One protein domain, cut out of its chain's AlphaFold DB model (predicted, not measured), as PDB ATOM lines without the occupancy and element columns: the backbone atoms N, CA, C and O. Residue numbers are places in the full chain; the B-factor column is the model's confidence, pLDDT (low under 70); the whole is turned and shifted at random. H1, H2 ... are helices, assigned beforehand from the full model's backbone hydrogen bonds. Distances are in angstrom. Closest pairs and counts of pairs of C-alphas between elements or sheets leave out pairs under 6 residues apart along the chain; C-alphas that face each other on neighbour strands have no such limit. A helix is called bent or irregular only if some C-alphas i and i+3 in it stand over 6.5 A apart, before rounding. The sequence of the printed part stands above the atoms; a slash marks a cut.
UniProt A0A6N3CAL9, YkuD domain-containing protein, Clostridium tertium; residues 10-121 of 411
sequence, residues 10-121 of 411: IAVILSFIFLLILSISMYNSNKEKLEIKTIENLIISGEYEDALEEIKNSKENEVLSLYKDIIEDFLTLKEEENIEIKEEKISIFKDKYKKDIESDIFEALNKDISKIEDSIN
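This is residues 10 to 121 of the 411 residues of the protein "YkuD domain-containing protein" of Clostridium tertium (UniProt A0A6N3CAL9). A long helix, H1, sticks out as a straight arm with its residues 10 to 31, and its far end joins four shorter helices, H2 to H5, in a compact body. In that body the chain runs back and forth, an up-and-down bundle of H1 to H5 in which each helix runs against the one before it. Contacts go from each helix to the next, and H5 comes back to touch H1. The printed part has 112 residues with five named helices, H1, H2, H3, H4 and H5 along the chain, and no named strand: its class is all helix. The whole is only just loose, close to extended, with a radius of gyration of the C-alphas of 19.5 A and spans of 73 by 22 by 21 A, the arm making much of the length.

H1 takes residues 10 to 45, 52.8 A from first to last C-alpha, and begins at C-alpha 10 at (4.353, 21.772, 38.897). H2 takes residues 48 to 57, 14.5 A. H3 takes residues 62 to 78, 24.4 A, beginning at C-alpha 62 at (-19.783, -6.324, 49.790). H4 takes residues 83 to 96, 19.6 A. H5 takes residues 104 to 121, 25.6 A, and ends at C-alpha 121 at (-47.044, -29.197, 50.820). H5 is irregular: C-alphas 105 and 108 are 7.8 A apart.

H1 touches H2 with residues 39 to 43 alone, the closest C-alphas being those of Ile 39 and Ala 51, 5.2 A apart; the two form a hairpin at a shallow tilt of 22 degrees, opposite ways. H2 and H3 form a hairpin at 36 degrees, only just a steep tilt, with the C-alphas of Leu 52 and Lys 68 closest at 6.3 A. H3 touches H4 with residues 73 to 78 alone, as a hairpin at a shallow tilt of 16 degrees; the C-alphas of Leu 77 and Lys 89 are closest, 6.2 A apart. H4 and H5 form a hairpin at a shallow tilt of 29 degrees, closest at the C-alphas of Ile 83 and Ile 120, 6.4 A. H5 touches H1 with residues 104 to 109 alone, the same way at a shallow tilt of 25 degrees; the C-alphas of Ile 44 and Ile 105 are closest, 5.1 A apart. H1 and H4, H2 and H4, and H2 and H5 are apart. In H1, H2, H3 and H4 every O i to N i+4 pair is within hydrogen-bond range; in H5 12 of 14 are.

The C-alphas farthest apart are those of Ile 10 and Asn 121, 73.4 A. Without residues 10 to 31, which stand free, the body spans 41 by 21 by 20 A. The printed part has no cut. The links H1 to H2, H2 to H3 and H3 to H4 are tight, and H4 to H5 is short. The mean pLDDT of the printed part is 91.4, and no printed residue is under 70.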
ATOM      1  N   ILE A  10       4.760  22.693  37.824       81.62
ATOM      2  CA  ILE A  10       4.353  21.772  38.897       81.62
ATOM      3  C   ILE A  10       2.830  21.586  38.897       81.62
ATOM      4  O   ILE A  10       2.360  20.454  38.980       81.62
ATOM      5  N   ALA A  11       2.055  22.663  38.738       80.81
ATOM      6  CA  ALA A  11       0.596  22.584  38.663       80.81
ATOM      7  C   ALA A  11       0.109  21.758  37.457       80.81
ATOM      8  O   ALA A  11      -0.826  20.971  37.594       80.81
ATOM      9  N   VAL A  12       0.765  21.878  36.296       83.25
ATOM     10  CA  VAL A  12       0.448  21.071  35.103       83.25
ATOM     11  C   VAL A  12       0.747  19.589  35.340       83.25
ATOM     12  O   VAL A  12      -0.091  18.747  35.031       83.25
ATOM     13  N   ILE A  13       1.897  19.257  35.934       84.75
ATOM     14  CA  ILE A  13       2.261  17.862  36.240       84.75
ATOM     15  C   ILE A  13       1.278  17.251  37.249       84.75
ATOM     16  O   ILE A  13       0.790  16.144  37.029       84.75
ATOM     17  N   LEU A  14       0.932  17.979  38.316       81.62
ATOM     18  CA  LEU A  14      -0.056  17.525  39.300       81.62
ATOM     19  C   LEU A  14      -1.442  17.330  38.671       81.62
ATOM     20  O   LEU A  14      -2.115  16.354  38.988       81.62
ATOM     21  N   SER A  15      -1.846  18.195  37.736       80.56
ATOM     22  CA  SER A  15      -3.102  18.039  36.993       80.56
ATOM     23  C   SER A  15      -3.107  16.795  36.097       80.56
ATOM     24  O   SER A  15      -4.130  16.117  36.026       80.56
ATOM     25  N   PHE A  16      -1.988  16.463  35.442       83.75
ATOM     26  CA  PHE A  16      -1.864  15.239  34.640       83.75
ATOM     27  C   PHE A  16      -1.885  13.971  35.499       83.75
ATOM     28  O   PHE A  16      -2.571  13.013  35.151       83.75
ATOM     29  N   ILE A  17      -1.181  13.972  36.637       82.75
ATOM     30  CA  ILE A  17      -1.204  12.855  37.593       82.75
ATOM     31  C   ILE A  17      -2.623  12.658  38.135       82.75
ATOM     32  O   ILE A  17      -3.110  11.531  38.179       82.75
ATOM     33  N   PHE A  18      -3.314  13.748  38.481       83.00
ATOM     34  CA  PHE A  18      -4.700  13.698  38.937       83.00
ATOM     35  C   PHE A  18      -5.639  13.104  37.876       83.00
ATOM     36  O   PHE A  18      -6.408  12.201  38.192       83.00
ATOM     37  N   LEU A  19      -5.538  13.535  36.611       80.94
ATOM     38  CA  LEU A  19      -6.330  12.981  35.503       80.94
ATOM     39  C   LEU A  19      -6.045  11.492  35.259       80.94
ATOM     40  O   LEU A  19      -6.972  10.729  34.997       80.94
ATOM     41  N   LEU A  20      -4.783  11.065  35.377       79.56
ATOM     42  CA  LEU A  20      -4.403   9.661  35.218       79.56
ATOM     43  C   LEU A  20      -4.999   8.794  36.338       79.56
ATOM     44  O   LEU A  20      -5.610   7.767  36.050       79.56
ATOM     45  N   ILE A  21      -4.899   9.241  37.596       78.25
ATOM     46  CA  ILE A  21      -5.520   8.570  38.750       78.25
ATOM     47  C   ILE A  21      -7.040   8.483  38.562       78.25
ATOM     48  O   ILE A  21      -7.617   7.413  38.757       78.25
ATOM     49  N   LEU A  22      -7.677   9.571  38.113       75.06
ATOM     50  CA  LEU A  22      -9.113   9.602  37.837       75.06
ATOM     51  C   LEU A  22      -9.501   8.606  36.729       75.06
ATOM     52  O   LEU A  22     -10.500   7.904  36.853       75.06
ATOM     53  N   SER A  23      -8.699   8.509  35.663       75.31
ATOM     54  CA  SER A  23      -8.950   7.592  34.543       75.31
ATOM     55  C   SER A  23      -8.815   6.118  34.934       75.31
ATOM     56  O   SER A  23      -9.665   5.311  34.567       75.31
ATOM     57  N   ILE A  24      -7.804   5.774  35.738       75.69
ATOM     58  CA  ILE A  24      -7.595   4.414  36.253       75.69
ATOM     59  C   ILE A  24      -8.709   4.049  37.238       75.69
ATOM     60  O   ILE A  24      -9.240   2.941  37.186       75.69
ATOM     61  N   SER A  25      -9.105   4.990  38.099       74.25
ATOM     62  CA  SER A  25     -10.230   4.817  39.018       74.25
ATOM     63  C   SER A  25     -11.545   4.566  38.268       74.25
ATOM     64  O   SER A  25     -12.245   3.608  38.588       74.25
ATOM     65  N   MET A  26     -11.841   5.344  37.219       73.25
ATOM     66  CA  MET A  26     -13.024   5.130  36.375       73.25
ATOM     67  C   MET A  26     -12.980   3.797  35.621       73.25
ATOM     68  O   MET A  26     -13.994   3.105  35.551       73.25
ATOM     69  N   TYR A  27     -11.823   3.412  35.075       77.94
ATOM     70  CA  TYR A  27     -11.662   2.127  34.392       77.94
ATOM     71  C   TYR A  27     -11.915   0.945  35.335       77.94
ATOM     72  O   TYR A  27     -12.693   0.053  35.002       77.94
ATOM     73  N   ASN A  28     -11.317   0.966  36.529       75.62
ATOM     74  CA  ASN A  28     -11.511  -0.086  37.526       75.62
ATOM     75  C   ASN A  28     -12.973  -0.163  37.990       75.62
ATOM     76  O   ASN A  28     -13.520  -1.258  38.044       75.62
ATOM     77  N   SER A  29     -13.622   0.983  38.228       76.81
ATOM     78  CA  SER A  29     -15.041   1.028  38.605       76.81
ATOM     79  C   SER A  29     -15.962   0.477  37.507       76.81
ATOM     80  O   SER A  29     -16.935  -0.213  37.802       76.81
ATOM     81  N   ASN A  30     -15.661   0.736  36.232       80.19
ATOM     82  CA  ASN A  30     -16.441   0.186  35.119       80.19
ATOM     83  C   ASN A  30     -16.236  -1.326  34.946       80.19
ATOM     84  O   ASN A  30     -17.187  -2.021  34.598       80.19
ATOM     85  N   LYS A  31     -15.018  -1.830  35.185       83.25
ATOM     86  CA  LYS A  31     -14.721  -3.269  35.143       83.25
ATOM     87  C   LYS A  31     -15.477  -4.022  36.239       83.25
ATOM     88  O   LYS A  31     -16.136  -5.006  35.939       83.25
ATOM     89  N   GLU A  32     -15.453  -3.498  37.460       83.62
ATOM     90  CA  GLU A  32     -16.168  -4.061  38.611       83.62
ATOM     91  C   GLU A  32     -17.687  -4.114  38.376       83.62
ATOM     92  O   GLU A  32     -18.317  -5.139  38.607       83.62
ATOM     93  N   LYS A  33     -18.280  -3.055  37.803       86.50
ATOM     94  CA  LYS A  33     -19.704  -3.060  37.418       86.50
ATOM     95  C   LYS A  33     -20.048  -4.125  36.375       86.50
ATOM     96  O   LYS A  33     -21.158  -4.647  36.388       86.50
ATOM     97  N   LEU A  34     -19.140  -4.403  35.440       87.81
ATOM     98  CA  LEU A  34     -19.354  -5.423  34.414       87.81
ATOM     99  C   LEU A  34     -19.248  -6.840  34.996       87.81
ATOM    100  O   LEU A  34     -20.030  -7.706  34.611       87.81
ATOM    101  N   GLU A  35     -18.316  -7.052  35.929       90.56
ATOM    102  CA  GLU A  35     -18.166  -8.310  36.672       90.56
ATOM    103  C   GLU A  35     -19.438  -8.599  37.486       90.56
ATOM    104  O   GLU A  35     -20.059  -9.639  37.280       90.56
ATOM    105  N   ILE A  36     -19.915  -7.630  38.281       93.56
ATOM    106  CA  ILE A  36     -21.177  -7.751  39.038       93.56
ATOM    107  C   ILE A  36     -22.347  -8.081  38.107       93.56
ATOM    108  O   ILE A  36     -23.074  -9.033  38.355       93.56
ATOM    109  N   LYS A  37     -22.493  -7.362  36.988       94.62
ATOM    110  CA  LYS A  37     -23.594  -7.606  36.047       94.62
ATOM    111  C   LYS A  37     -23.546  -8.993  35.403       94.62
ATOM    112  O   LYS A  37     -24.585  -9.553  35.066       94.62
ATOM    113  N   THR A  38     -22.351  -9.533  35.182       95.50
ATOM    114  CA  THR A  38     -22.195 -10.899  34.660       95.50
ATOM    115  C   THR A  38     -22.724 -11.910  35.669       95.50
ATOM    116  O   THR A  38     -23.530 -12.759  35.305       95.50
ATOM    117  N   ILE A  39     -22.348 -11.744  36.937       97.12
ATOM    118  CA  ILE A  39     -22.805 -12.580  38.048       97.12
ATOM    119  C   ILE A  39     -24.322 -12.454  38.238       97.12
ATOM    120  O   ILE A  39     -25.006 -13.466  38.315       97.12
ATOM    121  N   GLU A  40     -24.871 -11.236  38.230       97.38
ATOM    122  CA  GLU A  40     -26.321 -11.008  38.320       97.38
ATOM    123  C   GLU A  40     -27.087 -11.764  37.227       97.38
ATOM    124  O   GLU A  40     -28.102 -12.386  37.517       97.38
ATOM    125  N   ASN A  41     -26.597 -11.771  35.981       97.31
ATOM    126  CA  ASN A  41     -27.255 -12.502  34.895       97.31
ATOM    127  C   ASN A  41     -27.251 -14.023  35.114       97.31
ATOM    128  O   ASN A  41     -28.220 -14.680  34.732       97.31
ATOM    129  N   LEU A  42     -26.186 -14.575  35.702       98.12
ATOM    130  CA  LEU A  42     -26.120 -15.999  36.051       98.12
ATOM    131  C   LEU A  42     -27.154 -16.328  37.135       98.12
ATOM    132  O   LEU A  42     -27.932 -17.265  36.969       98.12
ATOM    133  N   ILE A  43     -27.254 -15.492  38.177       97.81
ATOM    134  CA  ILE A  43     -28.261 -15.641  39.243       97.81
ATOM    135  C   ILE A  43     -29.683 -15.555  38.668       97.81
ATOM    136  O   ILE A  43     -30.507 -16.427  38.940       97.81
ATOM    137  N   ILE A  44     -29.954 -14.559  37.817       97.44
ATOM    138  CA  ILE A  44     -31.249 -14.378  37.134       97.44
ATOM    139  C   ILE A  44     -31.605 -15.597  36.277       97.44
ATOM    140  O   ILE A  44     -32.776 -15.949  36.151       97.44
ATOM    141  N   SER A  45     -30.605 -16.246  35.679       96.31
ATOM    142  CA  SER A  45     -30.801 -17.425  34.828       96.31
ATOM    143  C   SER A  45     -30.899 -18.733  35.624       96.31
ATOM    144  O   SER A  45     -31.230 -19.766  35.047       96.31
ATOM    145  N   GLY A  46     -30.662 -18.694  36.940       96.75
ATOM    146  CA  GLY A  46     -30.650 -19.869  37.816       96.75
ATOM    147  C   GLY A  46     -29.355 -20.690  37.759       96.75
ATOM    148  O   GLY A  46     -29.336 -21.827  38.222       96.75
ATOM    149  N   GLU A  47     -28.278 -20.140  37.192       98.00
ATOM    150  CA  GLU A  47     -26.949 -20.762  37.091       98.00
ATOM    151  C   GLU A  47     -26.129 -20.445  38.357       98.00
ATOM    152  O   GLU A  47     -25.172 -19.668  38.348       98.00
ATOM    153  N   TYR A  48     -26.570 -20.983  39.498       97.56
ATOM    154  CA  TYR A  48     -26.075 -20.606  40.828       97.56
ATOM    155  C   TYR A  48     -24.620 -21.024  41.082       97.56
ATOM    156  O   TYR A  48     -23.838 -20.259  41.648       97.56
ATOM    157  N   GLU A  49     -24.244 -22.228  40.663       97.19
ATOM    158  CA  GLU A  49     -22.898 -22.769  40.828       97.19
ATOM    159  C   GLU A  49     -21.878 -21.991  39.982       97.19
ATOM    160  O   GLU A  49     -20.801 -21.647  40.476       97.19
ATOM    161  N   ASP A  50     -22.252 -21.627  38.754       97.56
ATOM    162  CA  ASP A  50     -21.431 -20.793  37.871       97.56
ATOM    163  C   ASP A  50     -21.306 -19.362  38.424       97.56
ATOM    164  O   ASP A  50     -20.222 -18.772  38.415       97.56
ATOM    165  N   ALA A  51     -22.385 -18.813  38.999       97.44
ATOM    166  CA  ALA A  51     -22.340 -17.528  39.696       97.44
ATOM    167  C   ALA A  51     -21.359 -17.554  40.885       97.44
ATOM    168  O   ALA A  51     -20.584 -16.612  41.063       97.44
ATOM    169  N   LEU A  52     -21.342 -18.634  41.678       97.50
ATOM    170  CA  LEU A  52     -20.380 -18.809  42.773       97.50
ATOM    171  C   LEU A  52     -18.934 -18.912  42.273       97.50
ATOM    172  O   LEU A  52     -18.027 -18.358  42.907       97.50
ATOM    173  N   GLU A  53     -18.698 -19.594  41.151       97.06
ATOM    174  CA  GLU A  53     -17.367 -19.686  40.547       97.06
ATOM    175  C   GLU A  53     -16.857 -18.307  40.095       97.06
ATOM    176  O   GLU A  53     -15.726 -17.926  40.417       97.06
ATOM    177  N   GLU A  54     -17.704 -17.511  39.442       95.50
ATOM    178  CA  GLU A  54     -17.372 -16.140  39.039       95.50
ATOM    179  C   GLU A  54     -17.152 -15.207  40.243       95.50
ATOM    180  O   GLU A  54     -16.199 -14.417  40.258       95.50
ATOM    181  N   ILE A  55     -17.954 -15.334  41.309       95.81
ATOM    182  CA  ILE A  55     -17.743 -14.583  42.559       95.81
ATOM    183  C   ILE A  55     -16.379 -14.922  43.174       95.81
ATOM    184  O   ILE A  55     -15.643 -14.025  43.585       95.81
ATOM    185  N   LYS A  56     -15.999 -16.204  43.205       94.00
ATOM    186  CA  LYS A  56     -14.716 -16.657  43.765       94.00
ATOM    187  C   LYS A  56     -13.506 -16.096  43.009       94.00
ATOM    188  O   LYS A  56     -12.456 -15.876  43.616       94.00
ATOM    189  N   ASN A  57     -13.648 -15.875  41.705       90.81
ATOM    190  CA  ASN A  57     -12.609 -15.306  40.845       90.81
ATOM    191  C   ASN A  57     -12.583 -13.765  40.863       90.81
ATOM    192  O   ASN A  57     -11.638 -13.153  40.348       90.81
ATOM    193  N   SER A  58     -13.594 -13.137  41.465       89.38
ATOM    194  CA  SER A  58     -13.744 -11.688  41.556       89.38
ATOM    195  C   SER A  58     -12.994 -11.092  42.753       89.38
ATOM    196  O   SER A  58     -12.559 -11.784  43.675       89.38
ATOM    197  N   LYS A  59     -12.799  -9.768  42.743       86.56
ATOM    198  CA  LYS A  59     -12.271  -9.057  43.919       86.56
ATOM    199  C   LYS A  59     -13.337  -8.969  45.008       86.56
ATOM    200  O   LYS A  59     -14.518  -8.851  44.708       86.56
ATOM    201  N   GLU A  60     -12.886  -8.959  46.260       83.56
ATOM    202  CA  GLU A  60     -13.755  -8.813  47.427       83.56
ATOM    203  C   GLU A  60     -14.599  -7.534  47.326       83.56
ATOM    204  O   GLU A  60     -14.071  -6.432  47.145       83.56
ATOM    205  N   ASN A  61     -15.915  -7.706  47.399       89.50
ATOM    206  CA  ASN A  61     -16.915  -6.662  47.233       89.50
ATOM    207  C   ASN A  61     -18.136  -7.033  48.088       89.50
ATOM    208  O   ASN A  61     -18.579  -8.177  48.055       89.50
ATOM    209  N   GLU A  62     -18.684  -6.077  48.840       90.12
ATOM    210  CA  GLU A  62     -19.783  -6.324  49.790       90.12
ATOM    211  C   GLU A  62     -21.041  -6.909  49.127       90.12
ATOM    212  O   GLU A  62     -21.694  -7.771  49.710       90.12
ATOM    213  N   VAL A  63     -21.357  -6.492  47.895       92.56
ATOM    214  CA  VAL A  63     -22.506  -7.005  47.130       92.56
ATOM    215  C   VAL A  63     -22.271  -8.455  46.718       92.56
ATOM    216  O   VAL A  63     -23.153  -9.292  46.880       92.56
ATOM    217  N   LEU A  64     -21.069  -8.770  46.230       93.94
ATOM    218  CA  LEU A  64     -20.727 -10.138  45.833       93.94
ATOM    219  C   LEU A  64     -20.662 -11.083  47.036       93.94
ATOM    220  O   LEU A  64     -21.068 -12.234  46.914       93.94
ATOM    221  N   SER A  65     -20.211 -10.599  48.197       95.19
ATOM    222  CA  SER A  65     -20.269 -11.361  49.448       95.19
ATOM    223  C   SER A  65     -21.710 -11.676  49.849       95.19
ATOM    224  O   SER A  65     -22.004 -12.813  50.193       95.19
ATOM    225  N   LEU A  66     -22.627 -10.708  49.733       95.94
ATOM    226  CA  LEU A  66     -24.049 -10.944  49.986       95.94
ATOM    227  C   LEU A  66     -24.637 -11.983  49.019       95.94
ATOM    228  O   LEU A  66     -25.322 -12.902  49.456       95.94
ATOM    229  N   TYR A  67     -24.357 -11.864  47.717       97.12
ATOM    230  CA  TYR A  67     -24.839 -12.829  46.719       97.12
ATOM    231  C   TYR A  67     -24.313 -14.230  46.992       97.12
ATOM    232  O   TYR A  67     -25.071 -15.192  46.928       97.12
ATOM    233  N   LYS A  68     -23.033 -14.334  47.351       97.19
ATOM    234  CA  LYS A  68     -22.416 -15.595  47.739       97.19
ATOM    235  C   LYS A  68     -23.151 -16.239  48.911       97.19
ATOM    236  O   LYS A  68     -23.554 -17.389  48.791       97.19
ATOM    237  N   ASP A  69     -23.356 -15.497  49.999       97.44
ATOM    238  CA  ASP A  69     -24.010 -16.015  51.202       97.44
ATOM    239  C   ASP A  69     -25.442 -16.488  50.899       97.44
ATOM    240  O   ASP A  69     -25.845 -17.558  51.346       97.44
ATOM    241  N   ILE A  70     -26.201 -15.718  50.106       97.94
ATOM    242  CA  ILE A  70     -27.561 -16.090  49.676       97.94
ATOM    243  C   ILE A  70     -27.538 -17.401  48.884       97.94
ATOM    244  O   ILE A  70     -28.340 -18.295  49.147       97.94
ATOM    245  N   ILE A  71     -26.637 -17.524  47.908       97.94
ATOM    246  CA  ILE A  71     -26.582 -18.700  47.038       97.94
ATOM    247  C   ILE A  71     -26.118 -19.939  47.816       97.94
ATOM    248  O   ILE A  71     -26.724 -20.997  47.677       97.94
ATOM    249  N   GLU A  72     -25.079 -19.829  48.649       97.50
ATOM    250  CA  GLU A  72     -24.570 -20.954  49.446       97.50
ATOM    251  C   GLU A  72     -25.628 -21.476  50.434       97.50
ATOM    252  O   GLU A  72     -25.846 -22.692  50.524       97.50
ATOM    253  N   ASP A  73     -26.339 -20.577  51.123       97.44
ATOM    254  CA  ASP A  73     -27.431 -20.957  52.023       97.44
ATOM    255  C   ASP A  73     -28.596 -21.599  51.250       97.44
ATOM    256  O   ASP A  73     -29.158 -22.601  51.699       97.44
ATOM    257  N   PHE A  74     -28.936 -21.070  50.069       97.31
ATOM    258  CA  PHE A  74     -29.986 -21.629  49.216       97.31
ATOM    259  C   PHE A  74     -29.636 -23.032  48.701       97.31
ATOM    260  O   PHE A  74     -30.478 -23.930  48.748       97.31
ATOM    261  N   LEU A  75     -28.400 -23.261  48.246       96.50
ATOM    262  CA  LEU A  75     -27.957 -24.582  47.787       96.50
ATOM    263  C   LEU A  75     -27.944 -25.597  48.937       96.50
ATOM    264  O   LEU A  75     -28.449 -26.708  48.780       96.50
ATOM    265  N   THR A  76     -27.482 -25.189  50.121       95.38
ATOM    266  CA  THR A  76     -27.521 -26.027  51.333       95.38
ATOM    267  C   THR A  76     -28.953 -26.406  51.718       95.38
ATOM    268  O   THR A  76     -29.220 -27.527  52.155       95.38
ATOM    269  N   LEU A  77     -29.893 -25.471  51.571       94.69
ATOM    270  CA  LEU A  77     -31.316 -25.724  51.759       94.69
ATOM    271  C   LEU A  77     -31.856 -26.715  50.711       94.69
ATOM    272  O   LEU A  77     -32.579 -27.649  51.059       94.69
ATOM    273  N   LYS A  78     -31.518 -26.520  49.435       92.69
ATOM    274  CA  LYS A  78     -32.000 -27.337  48.310       92.69
ATOM    275  C   LYS A  78     -31.614 -28.813  48.463       92.69
ATOM    276  O   LYS A  78     -32.438 -29.684  48.172       92.69
ATOM    277  N   GLU A  79     -30.409 -29.075  48.963       93.38
ATOM    278  CA  GLU A  79     -29.860 -30.418  49.198       93.38
ATOM    279  C   GLU A  79     -30.429 -31.137  50.439       93.38
ATOM    280  O   GLU A  79     -30.214 -32.337  50.586       93.38
ATOM    281  N   GLU A  80     -31.170 -30.463  51.328       93.19
ATOM    282  CA  GLU A  80     -31.733 -31.102  52.530       93.19
ATOM    283  C   GLU A  80     -32.809 -32.141  52.172       93.19
ATOM    284  O   GLU A  80     -33.816 -31.815  51.549       93.19
ATOM    285  N   GLU A  81     -32.645 -33.394  52.584       89.50
ATOM    286  CA  GLU A  81     -33.611 -34.461  52.276       89.50
ATOM    287  C   GLU A  81     -34.717 -34.585  53.330       89.50
ATOM    288  O   GLU A  81     -35.796 -35.098  53.041       89.50
ATOM    289  N   ASN A  82     -34.474 -34.138  54.566       89.62
ATOM    290  CA  ASN A  82     -35.479 -34.197  55.619       89.62
ATOM    291  C   ASN A  82     -36.489 -33.050  55.472       89.62
ATOM    292  O   ASN A  82     -36.129 -31.902  55.711       89.62
ATOM    293  N   ILE A  83     -37.742 -33.369  55.138       89.62
ATOM    294  CA  ILE A  83     -38.808 -32.391  54.866       89.62
ATOM    295  C   ILE A  83     -39.034 -31.407  56.021       89.62
ATOM    296  O   ILE A  83     -39.060 -30.206  55.771       89.62
ATOM    297  N   GLU A  84     -39.099 -31.873  57.270       87.69
ATOM    298  CA  GLU A  84     -39.328 -31.005  58.438       87.69
ATOM    299  C   GLU A  84     -38.172 -30.006  58.630       87.69
ATOM    300  O   GLU A  84     -38.370 -28.803  58.799       87.69
ATOM    301  N   ILE A  85     -36.929 -30.489  58.507       90.38
ATOM    302  CA  ILE A  85     -35.732 -29.636  58.581       90.38
ATOM    303  C   ILE A  85     -35.680 -28.685  57.379       90.38
ATOM    304  O   ILE A  85     -35.236 -27.542  57.501       90.38
ATOM    305  N   LYS A  86     -36.110 -29.148  56.203       93.56
ATOM    306  CA  LYS A  86     -36.137 -28.360  54.970       93.56
ATOM    307  C   LYS A  86     -37.123 -27.203  55.090       93.56
ATOM    308  O   LYS A  86     -36.758 -26.078  54.761       93.56
ATOM    309  N   GLU A  87     -38.315 -27.454  55.620       93.00
ATOM    310  CA  GLU A  87     -39.326 -26.437  55.917       93.00
ATOM    311  C   GLU A  87     -38.794 -25.382  56.902       93.00
ATOM    312  O   GLU A  87     -38.856 -24.180  56.622       93.00
ATOM    313  N   GLU A  88     -38.172 -25.813  58.007       93.38
ATOM    314  CA  GLU A  88     -37.552 -24.902  58.979       93.38
ATOM    315  C   GLU A  88     -36.471 -24.031  58.319       93.38
ATOM    316  O   GLU A  88     -36.457 -22.803  58.468       93.38
ATOM    317  N   LYS A  89     -35.583 -24.650  57.529       95.19
ATOM    318  CA  LYS A  89     -34.523 -23.948  56.797       95.19
ATOM    319  C   LYS A  89     -35.080 -22.934  55.798       95.19
ATOM    320  O   LYS A  89     -34.498 -21.856  55.686       95.19
ATOM    321  N   ILE A  90     -36.187 -23.225  55.105       95.88
ATOM    322  CA  ILE A  90     -36.846 -22.262  54.200       95.88
ATOM    323  C   ILE A  90     -37.310 -21.044  54.982       95.88
ATOM    324  O   ILE A  90     -37.036 -19.914  54.573       95.88
ATOM    325  N   SER A  91     -37.983 -21.257  56.115       94.00
ATOM    326  CA  SER A  91     -38.465 -20.156  56.947       94.00
ATOM    327  C   SER A  91     -37.304 -19.281  57.423       94.00
ATOM    328  O   SER A  91     -37.360 -18.057  57.294       94.00
ATOM    329  N   ILE A  92     -36.222 -19.898  57.912       95.56
ATOM    330  CA  ILE A  92     -35.012 -19.188  58.351       95.56
ATOM    331  C   ILE A  92     -34.377 -18.420  57.188       95.56
ATOM    332  O   ILE A  92     -34.009 -17.257  57.353       95.56
ATOM    333  N   PHE A  93     -34.262 -19.044  56.016       97.00
ATOM    334  CA  PHE A  93     -33.695 -18.429  54.819       97.00
ATOM    335  C   PHE A  93     -34.491 -17.188  54.394       97.00
ATOM    336  O   PHE A  93     -33.919 -16.108  54.224       97.00
ATOM    337  N   LYS A  94     -35.819 -17.322  54.272       95.75
ATOM    338  CA  LYS A  94     -36.717 -16.232  53.858       95.75
ATOM    339  C   LYS A  94     -36.701 -15.084  54.861       95.75
ATOM    340  O   LYS A  94     -36.724 -13.932  54.443       95.75
ATOM    341  N   ASP A  95     -36.611 -15.370  56.157       95.75
ATOM    342  CA  ASP A  95     -36.492 -14.328  57.181       95.75
ATOM    343  C   ASP A  95     -35.124 -13.637  57.155       95.75
ATOM    344  O   ASP A  95     -35.056 -12.406  57.259       95.75
ATOM    345  N   LYS A  96     -34.039 -14.403  56.977       96.88
ATOM    346  CA  LYS A  96     -32.665 -13.887  56.920       96.88
ATOM    347  C   LYS A  96     -32.461 -12.942  55.735       96.88
ATOM    348  O   LYS A  96     -31.884 -11.873  55.924       96.88
ATOM    349  N   TYR A  97     -32.964 -13.306  54.554       96.56
ATOM    350  CA  TYR A  97     -32.716 -12.589  53.293       96.56
ATOM    351  C   TYR A  97     -33.927 -11.843  52.737       96.56
ATOM    352  O   TYR A  97     -33.925 -11.419  51.581       96.56
ATOM    353  N   LYS A  98     -34.961 -11.648  53.560       93.19
ATOM    354  CA  LYS A  98     -36.270 -11.109  53.170       93.19
ATOM    355  C   LYS A  98     -36.217  -9.920  52.212       93.19
ATOM    356  O   LYS A  98     -36.964  -9.879  51.251       93.19
ATOM    357  N   LYS A  99     -35.356  -8.941  52.497       91.62
ATOM    358  CA  LYS A  99     -35.249  -7.703  51.705       91.62
ATOM    359  C   LYS A  99     -34.348  -7.844  50.484       91.62
ATOM    360  O   LYS A  99     -34.470  -7.055  49.554       91.62
ATOM    361  N   ASP A 100     -33.426  -8.798  50.512       92.31
ATOM    362  CA  ASP A 100     -32.407  -8.968  49.482       92.31
ATOM    363  C   ASP A 100     -32.971  -9.761  48.299       92.31
ATOM    364  O   ASP A 100     -32.763  -9.389  47.143       92.31
ATOM    365  N   ILE A 101     -33.771 -10.795  48.588       92.25
ATOM    366  CA  ILE A 101     -34.391 -11.650  47.568       92.25
ATOM    367  C   ILE A 101     -35.636 -11.031  46.919       92.25
ATOM    368  O   ILE A 101     -36.136 -11.578  45.949       92.25
ATOM    369  N   GLU A 102     -36.132  -9.882  47.389       90.75
ATOM    370  CA  GLU A 102     -37.228  -9.139  46.731       90.75
ATOM    371  C   GLU A 102     -36.799  -8.482  45.401       90.75
ATOM    372  O   GLU A 102     -37.641  -8.005  44.642       90.75
ATOM    373  N   SER A 103     -35.495  -8.435  45.117       90.62
ATOM    374  CA  SER A 103     -34.932  -7.906  43.872       90.62
ATOM    375  C   SER A 103     -35.182  -8.832  42.675       90.62
ATOM    376  O   SER A 103     -35.072 -10.051  42.802       90.62
ATOM    377  N   ASP A 104     -35.369  -8.248  41.484       92.56
ATOM    378  CA  ASP A 104     -35.480  -8.963  40.198       92.56
ATOM    379  C   ASP A 104     -34.297  -9.917  39.937       92.56
ATOM    380  O   ASP A 104     -34.424 -10.901  39.213       92.56
ATOM    381  N   ILE A 105     -33.139  -9.657  40.557       96.00
ATOM    382  CA  ILE A 105     -31.945 -10.508  40.447       96.00
ATOM    383  C   ILE A 105     -32.226 -11.935  40.940       96.00
ATOM    384  O   ILE A 105     -31.704 -12.892  40.375       96.00
ATOM    385  N   PHE A 106     -33.068 -12.087  41.964       97.25
ATOM    386  CA  PHE A 106     -33.355 -13.365  42.618       97.25
ATOM    387  C   PHE A 106     -34.707 -13.961  42.211       97.25
ATOM    388  O   PHE A 106     -35.212 -14.856  42.885       97.25
ATOM    389  N   GLU A 107     -35.304 -13.514  41.102       94.00
ATOM    390  CA  GLU A 107     -36.597 -14.030  40.636       94.00
ATOM    391  C   GLU A 107     -36.561 -15.551  40.395       94.00
ATOM    392  O   GLU A 107     -37.455 -16.274  40.845       94.00
ATOM    393  N   ALA A 108     -35.505 -16.058  39.747       96.25
ATOM    394  CA  ALA A 108     -35.320 -17.494  39.532       96.25
ATOM    395  C   ALA A 108     -35.175 -18.266  40.853       96.25
ATOM    396  O   ALA A 108     -35.815 -19.303  41.029       96.25
ATOM    397  N   LEU A 109     -34.416 -17.716  41.804       97.50
ATOM    398  CA  LEU A 109     -34.221 -18.305  43.129       97.50
ATOM    399  C   LEU A 109     -35.538 -18.366  43.906       97.50
ATOM    400  O   LEU A 109     -35.884 -19.419  44.430       97.50
ATOM    401  N   ASN A 110     -36.324 -17.287  43.913       95.56
ATOM    402  CA  ASN A 110     -37.651 -17.279  44.534       95.56
ATOM    403  C   ASN A 110     -38.589 -18.300  43.892       95.56
ATOM    404  O   ASN A 110     -39.327 -18.984  44.596       95.56
ATOM    405  N   LYS A 111     -38.548 -18.438  42.562       96.62
ATOM    406  CA  LYS A 111     -39.334 -19.450  41.853       96.62
ATOM    407  C   LYS A 111     -38.931 -20.865  42.257       96.62
ATOM    408  O   LYS A 111     -39.797 -21.725  42.389       96.62
ATOM    409  N   ASP A 112     -37.640 -21.122  42.435       96.69
ATOM    410  CA  ASP A 112     -37.168 -22.419  42.908       96.69
ATOM    411  C   ASP A 112     -37.529 -22.658  44.379       96.69
ATOM    412  O   ASP A 112     -37.947 -23.765  44.702       96.69
ATOM    413  N   ILE A 113     -37.482 -21.636  45.243       96.38
ATOM    414  CA  ILE A 113     -38.012 -21.715  46.615       96.38
ATOM    415  C   ILE A 113     -39.490 -22.097  46.597       96.38
ATOM    416  O   ILE A 113     -39.864 -23.035  47.291       96.38
ATOM    417  N   SER A 114     -40.314 -21.444  45.773       95.56
ATOM    418  CA  SER A 114     -41.741 -21.775  45.681       95.56
ATOM    419  C   SER A 114     -41.977 -23.222  45.252       95.56
ATOM    420  O   SER A 114     -42.818 -23.884  45.839       95.56
ATOM    421  N   LYS A 115     -41.191 -23.765  44.312       96.81
ATOM    422  CA  LYS A 115     -41.288 -25.195  43.959       96.81
ATOM    423  C   LYS A 115     -40.926 -26.117  45.124       96.81
ATOM    424  O   LYS A 115     -41.481 -27.205  45.227       96.81
ATOM    425  N   ILE A 116     -39.958 -25.726  45.957       95.38
ATOM    426  CA  ILE A 116     -39.604 -26.501  47.151       95.38
ATOM    427  C   ILE A 116     -40.756 -26.430  48.163       95.38
ATOM    428  O   ILE A 116     -41.127 -27.465  48.703       95.38
ATOM    429  N   GLU A 117     -41.349 -25.252  48.383       95.25
ATOM    430  CA  GLU A 117     -42.533 -25.081  49.239       95.25
ATOM    431  C   GLU A 117     -43.718 -25.926  48.736       95.25
ATOM    432  O   GLU A 117     -44.328 -26.642  49.526       95.25
ATOM    433  N   ASP A 118     -43.990 -25.926  47.426       94.81
ATOM    434  CA  ASP A 118     -45.022 -26.770  46.806       94.81
ATOM    435  C   ASP A 118     -44.741 -28.262  47.051       94.81
ATOM    436  O   ASP A 118     -45.620 -28.989  47.500       94.81
ATOM    437  N   SER A 119     -43.495 -28.710  46.863       93.38
ATOM    438  CA  SER A 119     -43.102 -30.102  47.123       93.38
ATOM    439  C   SER A 119     -43.235 -30.515  48.594       93.38
ATOM    440  O   SER A 119     -43.441 -31.696  48.866       93.38
ATOM    441  N   ILE A 120     -43.060 -29.586  49.538       92.94
ATOM    442  CA  ILE A 120     -43.266 -29.841  50.972       92.94
ATOM    443  C   ILE A 120     -44.763 -29.976  51.265       92.94
ATOM    444  O   ILE A 120     -45.164 -30.892  51.981       92.94
ATOM    445  N   ASN A 121     -45.591 -29.108  50.681       92.25
ATOM    446  CA  ASN A 121     -47.044 -29.197  50.820       92.25
ATOM    447  C   ASN A 121     -47.578 -30.516  50.244       92.25
ATOM    448  O   ASN A 121     -48.312 -31.217  50.933       92.25
TER     449      ASN A 121